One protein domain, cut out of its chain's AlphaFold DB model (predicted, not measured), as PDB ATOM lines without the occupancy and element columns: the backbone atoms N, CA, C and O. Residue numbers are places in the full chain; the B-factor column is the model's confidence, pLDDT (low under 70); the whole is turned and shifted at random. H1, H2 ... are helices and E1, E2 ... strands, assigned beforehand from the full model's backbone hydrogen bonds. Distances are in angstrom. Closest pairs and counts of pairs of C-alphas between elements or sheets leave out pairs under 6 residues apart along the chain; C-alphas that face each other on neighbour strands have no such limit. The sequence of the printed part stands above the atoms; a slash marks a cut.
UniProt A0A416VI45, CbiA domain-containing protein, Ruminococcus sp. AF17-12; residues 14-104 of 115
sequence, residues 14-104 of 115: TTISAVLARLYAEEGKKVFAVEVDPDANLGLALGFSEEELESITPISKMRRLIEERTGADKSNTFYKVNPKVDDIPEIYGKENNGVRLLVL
ATOM      1  N   THR A  14     -27.415 -46.284  25.672       93.19
ATOM      2  CA  THR A  14     -28.432 -45.322  26.105       93.19
ATOM      3  C   THR A  14     -29.757 -45.559  25.395       93.19
ATOM      4  O   THR A  14     -30.798 -45.591  26.040       93.19
ATOM      5  N   THR A  15     -29.711 -45.824  24.088       93.94
ATOM      6  CA  THR A  15     -30.891 -46.157  23.286       93.94
ATOM      7  C   THR A  15     -31.583 -47.411  23.811       93.94
ATOM      8  O   THR A  15     -32.782 -47.384  24.068       93.94
ATOM      9  N   ILE A  16     -30.834 -48.496  24.035       95.81
ATOM     10  CA  ILE A  16     -31.397 -49.747  24.566       95.81
ATOM     11  C   ILE A  16     -31.953 -49.540  25.980       95.81
ATOM     12  O   ILE A  16     -33.054 -50.001  26.271       95.81
ATOM     13  N   SER A  17     -31.237 -48.819  26.846       95.56
ATOM     14  CA  SER A  17     -31.702 -48.493  28.198       95.56
ATOM     15  C   SER A  17     -33.017 -47.712  28.182       95.56
ATOM     16  O   SER A  17     -33.932 -48.059  28.928       95.56
ATOM     17  N   ALA A  18     -33.136 -46.697  27.320       95.88
ATOM     18  CA  ALA A  18     -34.354 -45.907  27.177       95.88
ATOM     19  C   ALA A  18     -35.519 -46.775  26.688       95.88
ATOM     20  O   ALA A  18     -36.570 -46.793  27.324       95.88
ATOM     21  N   VAL A  19     -35.319 -47.561  25.626       96.94
ATOM     22  CA  VAL A  19     -36.356 -48.454  25.080       96.94
ATOM     23  C   VAL A  19     -36.829 -49.462  26.129       96.94
ATOM     24  O   VAL A  19     -38.029 -49.595  26.344       96.94
ATOM     25  N   LEU A  20     -35.911 -50.125  26.839       97.56
ATOM     26  CA  LEU A  20     -36.274 -51.065  27.904       97.56
ATOM     27  C   LEU A  20     -37.073 -50.385  29.021       97.56
ATOM     28  O   LEU A  20     -38.060 -50.943  29.499       97.56
ATOM     29  N   ALA A  21     -36.668 -49.182  29.434       97.50
ATOM     30  CA  ALA A  21     -37.373 -48.432  30.467       97.50
ATOM     31  C   ALA A  21     -38.799 -48.059  30.032       97.50
ATOM     32  O   ALA A  21     -39.739 -48.263  30.800       97.50
ATOM     33  N   ARG A  22     -38.965 -47.571  28.796       97.38
ATOM     34  CA  ARG A  22     -40.269 -47.236  28.201       97.38
ATOM     35  C   ARG A  22     -41.181 -48.462  28.129       97.38
ATOM     36  O   ARG A  22     -42.298 -48.399  28.625       97.38
ATOM     37  N   LEU A  23     -40.681 -49.583  27.603       97.69
ATOM     38  CA  LEU A  23     -41.454 -50.822  27.474       97.69
ATOM     39  C   LEU A  23     -41.935 -51.340  28.833       97.69
ATOM     40  O   LEU A  23     -43.100 -51.692  28.986       97.69
ATOM     41  N   TYR A  24     -41.076 -51.335  29.855       98.25
ATOM     42  CA  TYR A  24     -41.509 -51.748  31.189       98.25
ATOM     43  C   TYR A  24     -42.514 -50.779  31.819       98.25
ATOM     44  O   TYR A  24     -43.409 -51.232  32.531       98.25
ATOM     45  N   ALA A  25     -42.395 -49.476  31.559       97.81
ATOM     46  CA  ALA A  25     -43.388 -48.507  32.011       97.81
ATOM     47  C   ALA A  25     -44.742 -48.722  31.308       97.81
ATOM     48  O   ALA A  25     -45.781 -48.681  31.964       97.81
ATOM     49  N   GLU A  26     -44.739 -49.027  30.008       97.44
ATOM     50  CA  GLU A  26     -45.942 -49.357  29.227       97.44
ATOM     51  C   GLU A  26     -46.614 -50.660  29.693       97.44
ATOM     52  O   GLU A  26     -47.837 -50.764  29.677       97.44
ATOM     53  N   GLU A  27     -45.844 -51.615  30.223       97.69
ATOM     54  CA  GLU A  27     -46.366 -52.801  30.924       97.69
ATOM     55  C   GLU A  27     -46.943 -52.490  32.326       97.69
ATOM     56  O   GLU A  27     -47.298 -53.405  33.073       97.69
ATOM     57  N   GLY A  28     -47.007 -51.219  32.731       97.19
ATOM     58  CA  GLY A  28     -47.515 -50.786  34.034       97.19
ATOM     59  C   GLY A  28     -46.540 -51.011  35.193       97.19
ATOM     60  O   GLY A  28     -46.939 -50.939  36.360       97.19
ATOM     61  N   LYS A  29     -45.261 -51.298  34.918       97.81
ATOM     62  CA  LYS A  29     -44.256 -51.459  35.975       97.81
ATOM     63  C   LYS A  29     -43.762 -50.099  36.446       97.81
ATOM     64  O   LYS A  29     -43.573 -49.170  35.671       97.81
ATOM     65  N   LYS A  30     -43.443 -50.021  37.737       96.44
ATOM     66  CA  LYS A  30     -42.726 -48.878  38.301       96.44
ATOM     67  C   LYS A  30     -41.261 -48.928  37.864       96.44
ATOM     68  O   LYS A  30     -40.523 -49.817  38.299       96.44
ATOM     69  N   VAL A  31     -40.851 -47.990  37.012       97.75
ATOM     70  CA  VAL A  31     -39.500 -47.951  36.436       97.75
ATOM     71  C   VAL A  31     -38.710 -46.769  36.981       97.75
ATOM     72  O   VAL A  31     -39.112 -45.616  36.842       97.75
ATOM     73  N   PHE A  32     -37.542 -47.075  37.543       96.56
ATOM     74  CA  PHE A  32     -36.513 -46.091  37.852       96.56
ATOM     75  C   PHE A  32     -35.368 -46.231  36.852       96.56
ATOM     76  O   PHE A  32     -34.773 -47.304  36.730       96.56
ATOM     77  N   ALA A  33     -35.062 -45.143  36.156       95.56
ATOM     78  CA  ALA A  33     -33.901 -45.005  35.295       95.56
ATOM     79  C   ALA A  33     -32.850 -44.161  36.022       95.56
ATOM     80  O   ALA A  33     -33.167 -43.116  36.584       95.56
ATOM     81  N   VAL A  34     -31.599 -44.614  36.026       93.31
ATOM     82  CA  VAL A  34     -30.494 -43.903  36.675       93.31
ATOM     83  C   VAL A  34     -29.493 -43.508  35.604       93.31
ATOM     84  O   VAL A  34     -28.970 -44.380  34.911       93.31
ATOM     85  N   GLU A  35     -29.236 -42.209  35.482       88.12
ATOM     86  CA  GLU A  35     -28.220 -41.659  34.590       88.12
ATOM     87  C   GLU A  35     -26.966 -41.310  35.393       88.12
ATOM     88  O   GLU A  35     -27.010 -40.559  36.374       88.12
ATOM     89  N   VAL A  36     -25.845 -41.886  34.979       83.81
ATOM     90  CA  VAL A  36     -24.522 -41.675  35.588       83.81
ATOM     91  C   VAL A  36     -23.578 -41.000  34.592       83.81
ATOM     92  O   VAL A  36     -22.540 -40.480  34.997       83.81
ATOM     93  N   ASP A  37     -23.941 -40.994  33.308       75.81
ATOM     94  CA  ASP A  37     -23.193 -40.343  32.248       75.81
ATOM     95  C   ASP A  37     -23.304 -38.811  32.388       75.81
ATOM     96  O   ASP A  37     -24.416 -38.286  32.520       75.81
ATOM     97  N   PRO A  38     -22.175 -38.077  32.394       66.25
ATOM     98  CA  PRO A  38     -22.180 -36.620  32.409       66.25
ATOM     99  C   PRO A  38     -23.002 -35.992  31.274       66.25
ATOM    100  O   PRO A  38     -23.633 -34.961  31.500       66.25
ATOM    101  N   ASP A  39     -23.046 -36.607  30.093       71.50
ATOM    102  CA  ASP A  39     -23.644 -35.999  28.898       71.50
ATOM    103  C   ASP A  39     -25.190 -36.060  28.886       71.50
ATOM    104  O   ASP A  39     -25.823 -35.583  27.949       71.50
ATOM    105  N   ALA A  40     -25.813 -36.633  29.928       68.69
ATOM    106  CA  ALA A  40     -27.265 -36.644  30.177       68.69
ATOM    107  C   ALA A  40     -28.148 -37.176  29.022       68.69
ATOM    108  O   ALA A  40     -29.330 -36.840  28.908       68.69
ATOM    109  N   ASN A  41     -27.606 -38.063  28.187       84.69
ATOM    110  CA  ASN A  41     -28.277 -38.547  26.979       84.69
ATOM    111  C   ASN A  41     -29.511 -39.429  27.258       84.69
ATOM    112  O   ASN A  41     -30.406 -39.513  26.412       84.69
ATOM    113  N   LEU A  42     -29.593 -40.102  28.415       92.19
ATOM    114  CA  LEU A  42     -30.744 -40.952  28.739       92.19
ATOM    115  C   LEU A  42     -32.025 -40.143  28.928       92.19
ATOM    116  O   LEU A  42     -33.088 -40.599  28.521       92.19
ATOM    117  N   GLY A  43     -31.935 -38.948  29.515       92.44
ATOM    118  CA  GLY A  43     -33.096 -38.087  29.723       92.44
ATOM    119  C   GLY A  43     -33.746 -37.679  28.404       92.44
ATOM    120  O   GLY A  43     -34.939 -37.899  28.206       92.44
ATOM    121  N   LEU A  44     -32.945 -37.199  27.455       92.38
ATOM    122  CA  LEU A  44     -33.434 -36.856  26.117       92.38
ATOM    123  C   LEU A  44     -34.055 -38.077  25.421       92.38
ATOM    124  O   LEU A  44     -35.155 -37.996  24.881       92.38
ATOM    125  N   ALA A  45     -33.404 -39.242  25.509       93.12
ATOM    126  CA  ALA A  45     -33.918 -40.486  24.928       93.12
ATOM    127  C   ALA A  45     -35.231 -40.981  25.573       93.12
ATOM    128  O   ALA A  45     -35.981 -41.727  24.943       93.12
ATOM    129  N   LEU A  46     -35.520 -40.579  26.815       95.19
ATOM    130  CA  LEU A  46     -36.777 -40.867  27.519       95.19
ATOM    131  C   LEU A  46     -37.893 -39.851  27.214       95.19
ATOM    132  O   LEU A  46     -39.039 -40.078  27.612       95.19
ATOM    133  N   GLY A  47     -37.577 -38.774  26.485       93.94
ATOM    134  CA  GLY A  47     -38.532 -37.756  26.047       93.94
ATOM    135  C   GLY A  47     -38.607 -36.513  26.934       93.94
ATOM    136  O   GLY A  47     -39.569 -35.759  26.807       93.94
ATOM    137  N   PHE A  48     -37.636 -36.297  27.825       93.94
ATOM    138  CA  PHE A  48     -37.516 -35.030  28.553       93.94
ATOM    139  C   PHE A  48     -37.039 -33.916  27.620       93.94
ATOM    140  O   PHE A  48     -36.209 -34.159  26.740       93.94
ATOM    141  N   SER A  49     -37.526 -32.696  27.836       92.44
ATOM    142  CA  SER A  49     -36.957 -31.515  27.184       92.44
ATOM    143  C   SER A  49     -35.616 -31.122  27.818       92.44
ATOM    144  O   SER A  49     -35.324 -31.477  28.962       92.44
ATOM    145  N   GLU A  50     -34.797 -30.358  27.091       89.69
ATOM    146  CA  GLU A  50     -33.555 -29.795  27.644       89.69
ATOM    147  C   GLU A  50     -33.832 -28.939  28.887       89.69
ATOM    148  O   GLU A  50     -33.178 -29.120  29.910       89.69
ATOM    149  N   GLU A  51     -34.875 -28.103  28.853       90.81
ATOM    150  CA  GLU A  51     -35.301 -27.277  29.991       90.81
ATOM    151  C   GLU A  51     -35.656 -28.126  31.225       90.81
ATOM    152  O   GLU A  51     -35.259 -27.814  32.352       90.81
ATOM    153  N   GLU A  52     -36.376 -29.237  31.029       91.19
ATOM    154  CA  GLU A  52     -36.703 -30.149  32.122       91.19
ATOM    155  C   GLU A  52     -35.443 -30.760  32.731       91.19
ATOM    156  O   GLU A  52     -35.342 -30.830  33.957       91.19
ATOM    157  N   LEU A  53     -34.481 -31.174  31.904       89.38
ATOM    158  CA  LEU A  53     -33.226 -31.768  32.367       89.38
ATOM    159  C   LEU A  53     -32.326 -30.749  33.068       89.38
ATOM    160  O   LEU A  53     -31.738 -31.072  34.100       89.38
ATOM    161  N   GLU A  54     -32.268 -29.515  32.573       87.88
ATOM    162  CA  GLU A  54     -31.543 -28.404  33.200       87.88
ATOM    163  C   GLU A  54     -32.072 -28.071  34.598       87.88
ATOM    164  O   GLU A  54     -31.305 -27.685  35.485       87.88
ATOM    165  N   SER A  55     -33.376 -28.256  34.821       89.06
ATOM    166  CA  SER A  55     -33.998 -28.048  36.131       89.06
ATOM    167  C   SER A  55     -33.626 -29.125  37.162       89.06
ATOM    168  O   SER A  55     -33.762 -28.907  38.372       89.06
ATOM    169  N   ILE A  56     -33.138 -30.291  36.716       88.81
ATOM    170  CA  ILE A  56     -32.746 -31.383  37.607       88.81
ATOM    171  C   ILE A  56     -31.403 -31.039  38.239       88.81
ATOM    172  O   ILE A  56     -30.380 -30.910  37.574       88.81
ATOM    173  N   THR A  57     -31.378 -30.965  39.567       89.75
ATOM    174  CA  THR A  57     -30.116 -30.915  40.307       89.75
ATOM    175  C   THR A  57     -29.546 -32.332  40.401       89.75
ATOM    176  O   THR A  57     -30.195 -33.187  41.003       89.75
ATOM    177  N   PRO A  58     -28.343 -32.620  39.867       90.88
ATOM    178  CA  PRO A  58     -27.738 -33.936  40.018       90.88
ATOM    179  C   PRO A  58     -27.397 -34.254  41.472       90.88
ATOM    180  O   PRO A  58     -26.948 -33.375  42.215       90.88
ATOM    181  N   ILE A  59     -27.522 -35.525  41.863       91.69
ATOM    182  CA  ILE A  59     -27.231 -35.976  43.236       91.69
ATOM    183  C   ILE A  59     -25.802 -35.615  43.662       91.69
ATOM    184  O   ILE A  59     -25.594 -35.192  44.797       91.69
ATOM    185  N   SER A  60     -24.823 -35.679  42.754       89.00
ATOM    186  CA  SER A  60     -23.432 -35.282  43.033       89.00
ATOM    187  C   SER A  60     -23.251 -33.811  43.440       89.00
ATOM    188  O   SER A  60     -22.260 -33.484  44.097       89.00
ATOM    189  N   LYS A  61     -24.201 -32.916  43.125       90.06
ATOM    190  CA  LYS A  61     -24.198 -31.518  43.602       90.06
ATOM    191  C   LYS A  61     -24.856 -31.347  44.978       90.06
ATOM    192  O   LYS A  61     -24.679 -30.306  45.611       90.06
ATOM    193  N   MET A  62     -25.576 -32.349  45.480       92.00
ATOM    194  CA  MET A  62     -26.321 -32.278  46.741       92.00
ATOM    195  C   MET A  62     -25.442 -32.627  47.950       92.00
ATOM    196  O   MET A  62     -25.661 -33.634  48.623       92.00
ATOM    197  N   ARG A  63     -24.448 -31.784  48.261       90.38
ATOM    198  CA  ARG A  63     -23.471 -32.056  49.341       90.38
ATOM    199  C   ARG A  63     -24.109 -32.405  50.682       90.38
ATOM    200  O   ARG A  63     -23.730 -33.400  51.279       90.38
ATOM    201  N   ARG A  64     -25.122 -31.645  51.103       91.75
ATOM    202  CA  ARG A  64     -25.823 -31.892  52.372       91.75
ATOM    203  C   ARG A  64     -26.470 -33.279  52.420       91.75
ATOM    204  O   ARG A  64     -26.373 -33.946  53.439       91.75
ATOM    205  N   LEU A  65     -27.096 -33.716  51.323       92.38
ATOM    206  CA  LEU A  65     -27.685 -35.053  51.226       92.38
ATOM    207  C   LEU A  65     -26.593 -36.125  51.305       92.38
ATOM    208  O   LEU A  65     -26.730 -37.089  52.050       92.38
ATOM    209  N   ILE A  66     -25.496 -35.952  50.563       90.81
ATOM    210  CA  ILE A  66     -24.371 -36.896  50.577       90.81
ATOM    211  C   ILE A  66     -23.793 -37.010  51.994       90.81
ATOM    212  O   ILE A  66     -23.676 -38.124  52.502       90.81
ATOM    213  N   GLU A  67     -23.499 -35.885  52.646       91.00
ATOM    214  CA  GLU A  67     -22.995 -35.815  54.025       91.00
ATOM    215  C   GLU A  67     -23.966 -36.483  55.010       91.00
ATOM    216  O   GLU A  67     -23.559 -37.349  55.780       91.00
ATOM    217  N   GLU A  68     -25.264 -36.169  54.938       91.94
ATOM    218  CA  GLU A  68     -26.293 -36.762  55.805       91.94
ATOM    219  C   GLU A  68     -26.382 -38.287  55.648       91.94
ATOM    220  O   GLU A  68     -26.507 -39.020  56.633       91.94
ATOM    221  N   ARG A  69     -26.324 -38.797  54.412       91.12
ATOM    222  CA  ARG A  69     -26.473 -40.235  54.149       91.12
ATOM    223  C   ARG A  69     -25.215 -41.027  54.460       91.12
ATOM    224  O   ARG A  69     -25.316 -42.146  54.971       91.12
ATOM    225  N   THR A  70     -24.057 -40.484  54.104       90.50
ATOM    226  CA  THR A  70     -22.786 -41.217  54.096       90.50
ATOM    227  C   THR A  70     -21.890 -40.875  55.277       90.50
ATOM    228  O   THR A  70     -20.982 -41.645  55.563       90.50
ATOM    229  N   GLY A  71     -22.116 -39.757  55.970       86.38
ATOM    230  CA  GLY A  71     -21.178 -39.233  56.966       86.38
ATOM    231  C   GLY A  71     -19.870 -38.701  56.368       86.38
ATOM    232  O   GLY A  71     -18.989 -38.309  57.124       86.38
ATOM    233  N   ALA A  72     -19.745 -38.677  55.035       81.31
ATOM    234  CA  ALA A  72     -18.572 -38.189  54.325       81.31
ATOM    235  C   ALA A  72     -18.471 -36.665  54.443       81.31
ATOM    236  O   ALA A  72     -19.010 -35.934  53.614       81.31
ATOM    237  N   ASP A  73     -17.808 -36.186  55.488       76.31
ATOM    238  CA  ASP A  73     -17.451 -34.780  55.634       76.31
ATOM    239  C   ASP A  73     -16.103 -34.472  54.952       76.31
ATOM    240  O   ASP A  73     -15.446 -35.338  54.375       76.31
ATOM    241  N   LYS A  74     -15.638 -33.221  55.039       70.31
ATOM    242  CA  LYS A  74     -14.340 -32.813  54.470       70.31
ATOM    243  C   LYS A  74     -13.133 -33.534  55.086       70.31
ATOM    244  O   LYS A  74     -12.052 -33.469  54.504       70.31
ATOM    245  N   SER A  75     -13.291 -34.167  56.249       72.12
ATOM    246  CA  SER A  75     -12.229 -34.936  56.898       72.12
ATOM    247  C   SER A  75     -12.101 -36.343  56.313       72.12
ATOM    248  O   SER A  75     -11.039 -36.945  56.440       72.12
ATOM    249  N   ASN A  76     -13.158 -36.857  55.658       67.50
ATOM    250  CA  ASN A  76     -13.236 -38.207  55.090       67.50
ATOM    251  C   ASN A  76     -12.837 -39.315  56.089       67.50
ATOM    252  O   ASN A  76     -12.392 -40.393  55.693       67.50
ATOM    253  N   THR A  77     -12.981 -39.058  57.392       74.00
ATOM    254  CA  THR A  77     -12.492 -39.968  58.441       74.00
ATOM    255  C   THR A  77     -13.424 -41.165  58.629       74.00
ATOM    256  O   THR A  77     -12.973 -42.267  58.933       74.00
ATOM    257  N   PHE A  78     -14.730 -40.969  58.421       78.44
ATOM    258  CA  PHE A  78     -15.742 -42.004  58.602       78.44
ATOM    259  C   PHE A  78     -16.741 -42.011  57.448       78.44
ATOM    260  O   PHE A  78     -17.257 -40.972  57.050       78.44
ATOM    261  N   TYR A  79     -17.048 -43.211  56.950       84.94
ATOM    262  CA  TYR A  79     -18.080 -43.439  55.947       84.94
ATOM    263  C   TYR A  79     -19.052 -44.504  56.433       84.94
ATOM    264  O   TYR A  79     -18.663 -45.591  56.868       84.94
ATOM    265  N   LYS A  80     -20.341 -44.222  56.301       87.25
ATOM    266  CA  LYS A  80     -21.392 -45.212  56.469       87.25
ATOM    267  C   LYS A  80     -21.375 -46.136  55.257       87.25
ATOM    268  O   LYS A  80     -21.765 -45.740  54.166       87.25
ATOM    269  N   VAL A  81     -20.958 -47.381  55.473       87.38
ATOM    270  CA  VAL A  81     -20.861 -48.410  54.419       87.38
ATOM    271  C   VAL A  81     -22.222 -48.706  53.775       87.38
ATOM    272  O   VAL A  81     -22.292 -48.985  52.585       87.38
ATOM    273  N   ASN A  82     -23.307 -48.620  54.551       91.12
ATOM    274  CA  ASN A  82     -24.667 -48.868  54.071       91.12
ATOM    275  C   ASN A  82     -25.572 -47.644  54.315       91.12
ATOM    276  O   ASN A  82     -26.319 -47.609  55.304       91.12
ATOM    277  N   PRO A  83     -25.464 -46.590  53.485       92.44
ATOM    278  CA  PRO A  83     -26.333 -45.427  53.579       92.44
ATOM    279  C   PRO A  83     -27.770 -45.798  53.193       92.44
ATOM    280  O   PRO A  83     -28.007 -46.660  52.349       92.44
ATOM    281  N   LYS A  84     -28.750 -45.119  53.795       92.31
ATOM    282  CA  LYS A  84     -30.150 -45.247  53.374       92.31
ATOM    283  C   LYS A  84     -30.356 -44.419  52.102       92.31
ATOM    284  O   LYS A  84     -30.019 -43.238  52.101       92.31
ATOM    285  N   VAL A  85     -30.863 -45.043  51.039       92.38
ATOM    286  CA  VAL A  85     -31.005 -44.426  49.701       92.38
ATOM    287  C   VAL A  85     -32.306 -44.806  48.986       92.38
ATOM    288  O   VAL A  85     -32.506 -44.442  47.832       92.38
ATOM    289  N   ASP A  86     -33.175 -45.569  49.642       92.62
ATOM    290  CA  ASP A  86     -34.428 -46.092  49.087       92.62
ATOM    291  C   ASP A  86     -35.450 -44.997  48.744       92.62
ATOM    292  O   ASP A  86     -36.265 -45.179  47.844       92.62
ATOM    293  N   ASP A  87     -35.378 -43.853  49.418       94.19
ATOM    294  CA  ASP A  87     -36.252 -42.695  49.225       94.19
ATOM    295  C   ASP A  87     -35.755 -41.697  48.166       94.19
ATOM    296  O   ASP A  87     -36.541 -40.914  47.634       94.19
ATOM    297  N   ILE A  88     -34.468 -41.731  47.815       94.12
ATOM    298  CA  ILE A  88     -33.851 -40.771  46.887       94.12
ATOM    299  C   ILE A  88     -34.566 -40.731  45.525       94.12
ATOM    300  O   ILE A  88     -34.871 -39.628  45.064       94.12
ATOM    301  N   PRO A  89     -34.885 -41.870  44.874       92.62
ATOM    302  CA  PRO A  89     -35.579 -41.842  43.590       92.62
ATOM    303  C   PRO A  89     -36.989 -41.246  43.670       92.62
ATOM    304  O   PRO A  89     -37.475 -40.718  42.677       92.62
ATOM    305  N   GLU A  90     -37.659 -41.332  44.823       93.12
ATOM    306  CA  GLU A  90     -38.988 -40.740  45.026       93.12
ATOM    307  C   GLU A  90     -38.924 -39.222  45.171       93.12
ATOM    308  O   GLU A  90     -39.755 -38.520  44.607       93.12
ATOM    309  N   ILE A  91     -37.939 -38.726  45.919       93.94
ATOM    310  CA  ILE A  91     -37.837 -37.309  46.282       93.94
ATOM    311  C   ILE A  91     -37.194 -36.489  45.159       93.94
ATOM    312  O   ILE A  91     -37.616 -35.366  44.893       93.94
ATOM    313  N   TYR A  92     -36.159 -37.035  44.519       93.50
ATOM    314  CA  TYR A  92     -35.308 -36.294  43.581       93.50
ATOM    315  C   TYR A  92     -35.440 -36.761  42.132       93.50
ATOM    316  O   TYR A  92     -34.855 -36.152  41.238       93.50
ATOM    317  N   GLY A  93     -36.174 -37.846  41.887       93.50
ATOM    318  CA  GLY A  93     -36.417 -38.324  40.536       93.50
ATOM    319  C   GLY A  93     -37.442 -37.456  39.809       93.50
ATOM    320  O   GLY A  93     -38.467 -37.085  40.379       93.50
ATOM    321  N   LYS A  94     -37.200 -37.178  38.528       94.50
ATOM    322  CA  LYS A  94     -38.182 -36.537  37.647       94.50
ATOM    323  C   LYS A  94     -38.875 -37.604  36.812       94.50
ATOM    324  O   LYS A  94     -38.227 -38.520  36.317       94.50
ATOM    325  N   GLU A  95     -40.190 -37.519  36.676       95.69
ATOM    326  CA  GLU A  95     -40.976 -38.497  35.929       95.69
ATOM    327  C   GLU A  95     -41.387 -37.944  34.568       95.69
ATOM    328  O   GLU A  95     -41.856 -36.812  34.479       95.69
ATOM    329  N   ASN A  96     -41.220 -38.756  33.527       94.75
ATOM    330  CA  ASN A  96     -41.752 -38.488  32.199       94.75
ATOM    331  C   ASN A  96     -42.172 -39.812  31.556       94.75
ATOM    332  O   ASN A  96     -41.475 -40.828  31.649       94.75
ATOM    333  N   ASN A  97     -43.362 -39.810  30.961       93.56
ATOM    334  CA  ASN A  97     -43.980 -40.962  30.320       93.56
ATOM    335  C   ASN A  97     -44.012 -42.240  31.209       93.56
ATOM    336  O   ASN A  97     -43.943 -43.357  30.707       93.56
ATOM    337  N   GLY A  98     -44.100 -42.115  32.537       95.69
ATOM    338  CA  GLY A  98     -44.117 -43.259  33.465       95.69
ATOM    339  C   GLY A  98     -42.740 -43.857  33.796       95.69
ATOM    340  O   GLY A  98     -42.658 -44.862  34.500       95.69
ATOM    341  N   VAL A  99     -41.649 -43.239  33.329       97.81
ATOM    342  CA  VAL A  99     -40.282 -43.559  33.754       97.81
ATOM    343  C   VAL A  99     -39.785 -42.458  34.676       97.81
ATOM    344  O   VAL A  99     -39.812 -41.278  34.319       97.81
ATOM    345  N   ARG A 100     -39.279 -42.834  35.853       97.19
ATOM    346  CA  ARG A 100     -38.665 -41.885  36.778       97.19
ATOM    347  C   ARG A 100     -37.151 -41.872  36.639       97.19
ATOM    348  O   ARG A 100     -36.490 -42.858  36.956       97.19
ATOM    349  N   LEU A 101     -36.616 -40.750  36.182       95.69
ATOM    350  CA  LEU A 101     -35.200 -40.511  35.952       95.69
ATOM    351  C   LEU A 101     -34.533 -39.901  37.189       95.69
ATOM    352  O   LEU A 101     -34.982 -38.878  37.704       95.69
ATOM    353  N   LEU A 102     -33.426 -40.498  37.623       94.69
ATOM    354  CA  LEU A 102     -32.521 -39.963  38.635       94.69
ATOM    355  C   LEU A 102     -31.167 -39.643  37.992       94.69
ATOM    356  O   LEU A 102     -30.511 -40.538  37.459       94.69
ATOM    357  N   VAL A 103     -30.731 -38.386  38.082       91.88
ATOM    358  CA  VAL A 103     -29.445 -37.933  37.531       91.88
ATOM    359  C   VAL A 103     -28.396 -37.900  38.641       91.88
ATOM    360  O   VAL A 103     -28.526 -37.160  39.619       91.88
ATOM    361  N   LEU A 104     -27.347 -38.713  38.514       89.06
ATOM    362  CA  LEU A 104     -26.256 -38.775  39.489       89.06
ATOM    363  C   LEU A 104     -25.102 -37.841  39.122       89.06
ATOM    364  O   LEU A 104     -24.576 -37.148  39.995       89.06
TER     365      LEU A 104
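What this domain is: This is residues 14 to 104 of the 115 residues of the protein "CbiA domain-containing protein" of Ruminococcus sp. AF17-12 (UniProt A0A416VI45). A small three-stranded sheet, E1, E3 and E2, has helices H1 and H2 side by side over one face and the short helix H5 over the other. From this body an arm reaches away, made of H4 and the long loop of residues 71 to 87, which folds back to H5; the arm makes much of the length. The printed part has 91 residues, with five named helices and three named strands in the order H1 E1 H2 H3 H4 H5 E2 E3; the sheet, in the order E1 E3 E2, is mixed, and the class is mixed, helices and strands. The whole is only just compact, close to loose, with a radius of gyration of the C-alphas of 14.7 A, and elongated, spanning 44 by 26 by 20 A.

Where its parts are: Start with the sheet: find C-alpha 31 at (-39.500, -47.951, 36.436), where E1, residues 31 to 35, begins its 13.0 A. E3, residues 99 to 103, runs 12.8 A to C-alpha 103 at (-29.445, -37.933, 37.531), and E2 is residues 94 to 96, 6.8 A. H1, residues 14 to 26, runs 18.2 A from C-alpha 14 at (-28.432, -45.322, 26.105). Then find H2 at residues 41 to 46, 8.8 A, H3 at 50 to 54, 6.1 A, H4 at 63 to 70, 10.3 A, and H5 at 88 to 92, 5.8 A.

How they stand to each other: Look first at inner strand E3. E1 is its parallel neighbour, with N 33 and O 100 2.8 A apart, within hydrogen-bond range. E2 and E3 form an antiparallel hairpin, with N 94 and O 101 within that range at 2.9 A. H1 is on the sheet at a height of 9.1 A, over E1 and E3, and its C-alpha 25 is 5.9 A from that of Val 31, their closest pair. H2 is on the same face, at a height of 8.9 A. H1 and H2 touch, closest at the C-alphas of Thr 14 and Leu 42, 5.6 A, at a shallow tilt of 27 degrees, the same way. H5 is on the opposite face, at a height of 8.2 A; its closest C-alphas to E3 are Pro 89 and Leu 102, 6.1 A. H3 only grazes the sheet with residues 52 to 53, and H4 is not on it. In each named helix every O i to N i+4 pair is within hydrogen-bond range.

The domain as a whole: The C-alphas of Glu 27 and Ser 75 are the two farthest apart, at 46.5 A. The printed part has no cut. The link from H4 to H5, 17 residues, is long. Mean pLDDT of the printed part is 90.5; residues 38, 40 and 76 are under 70.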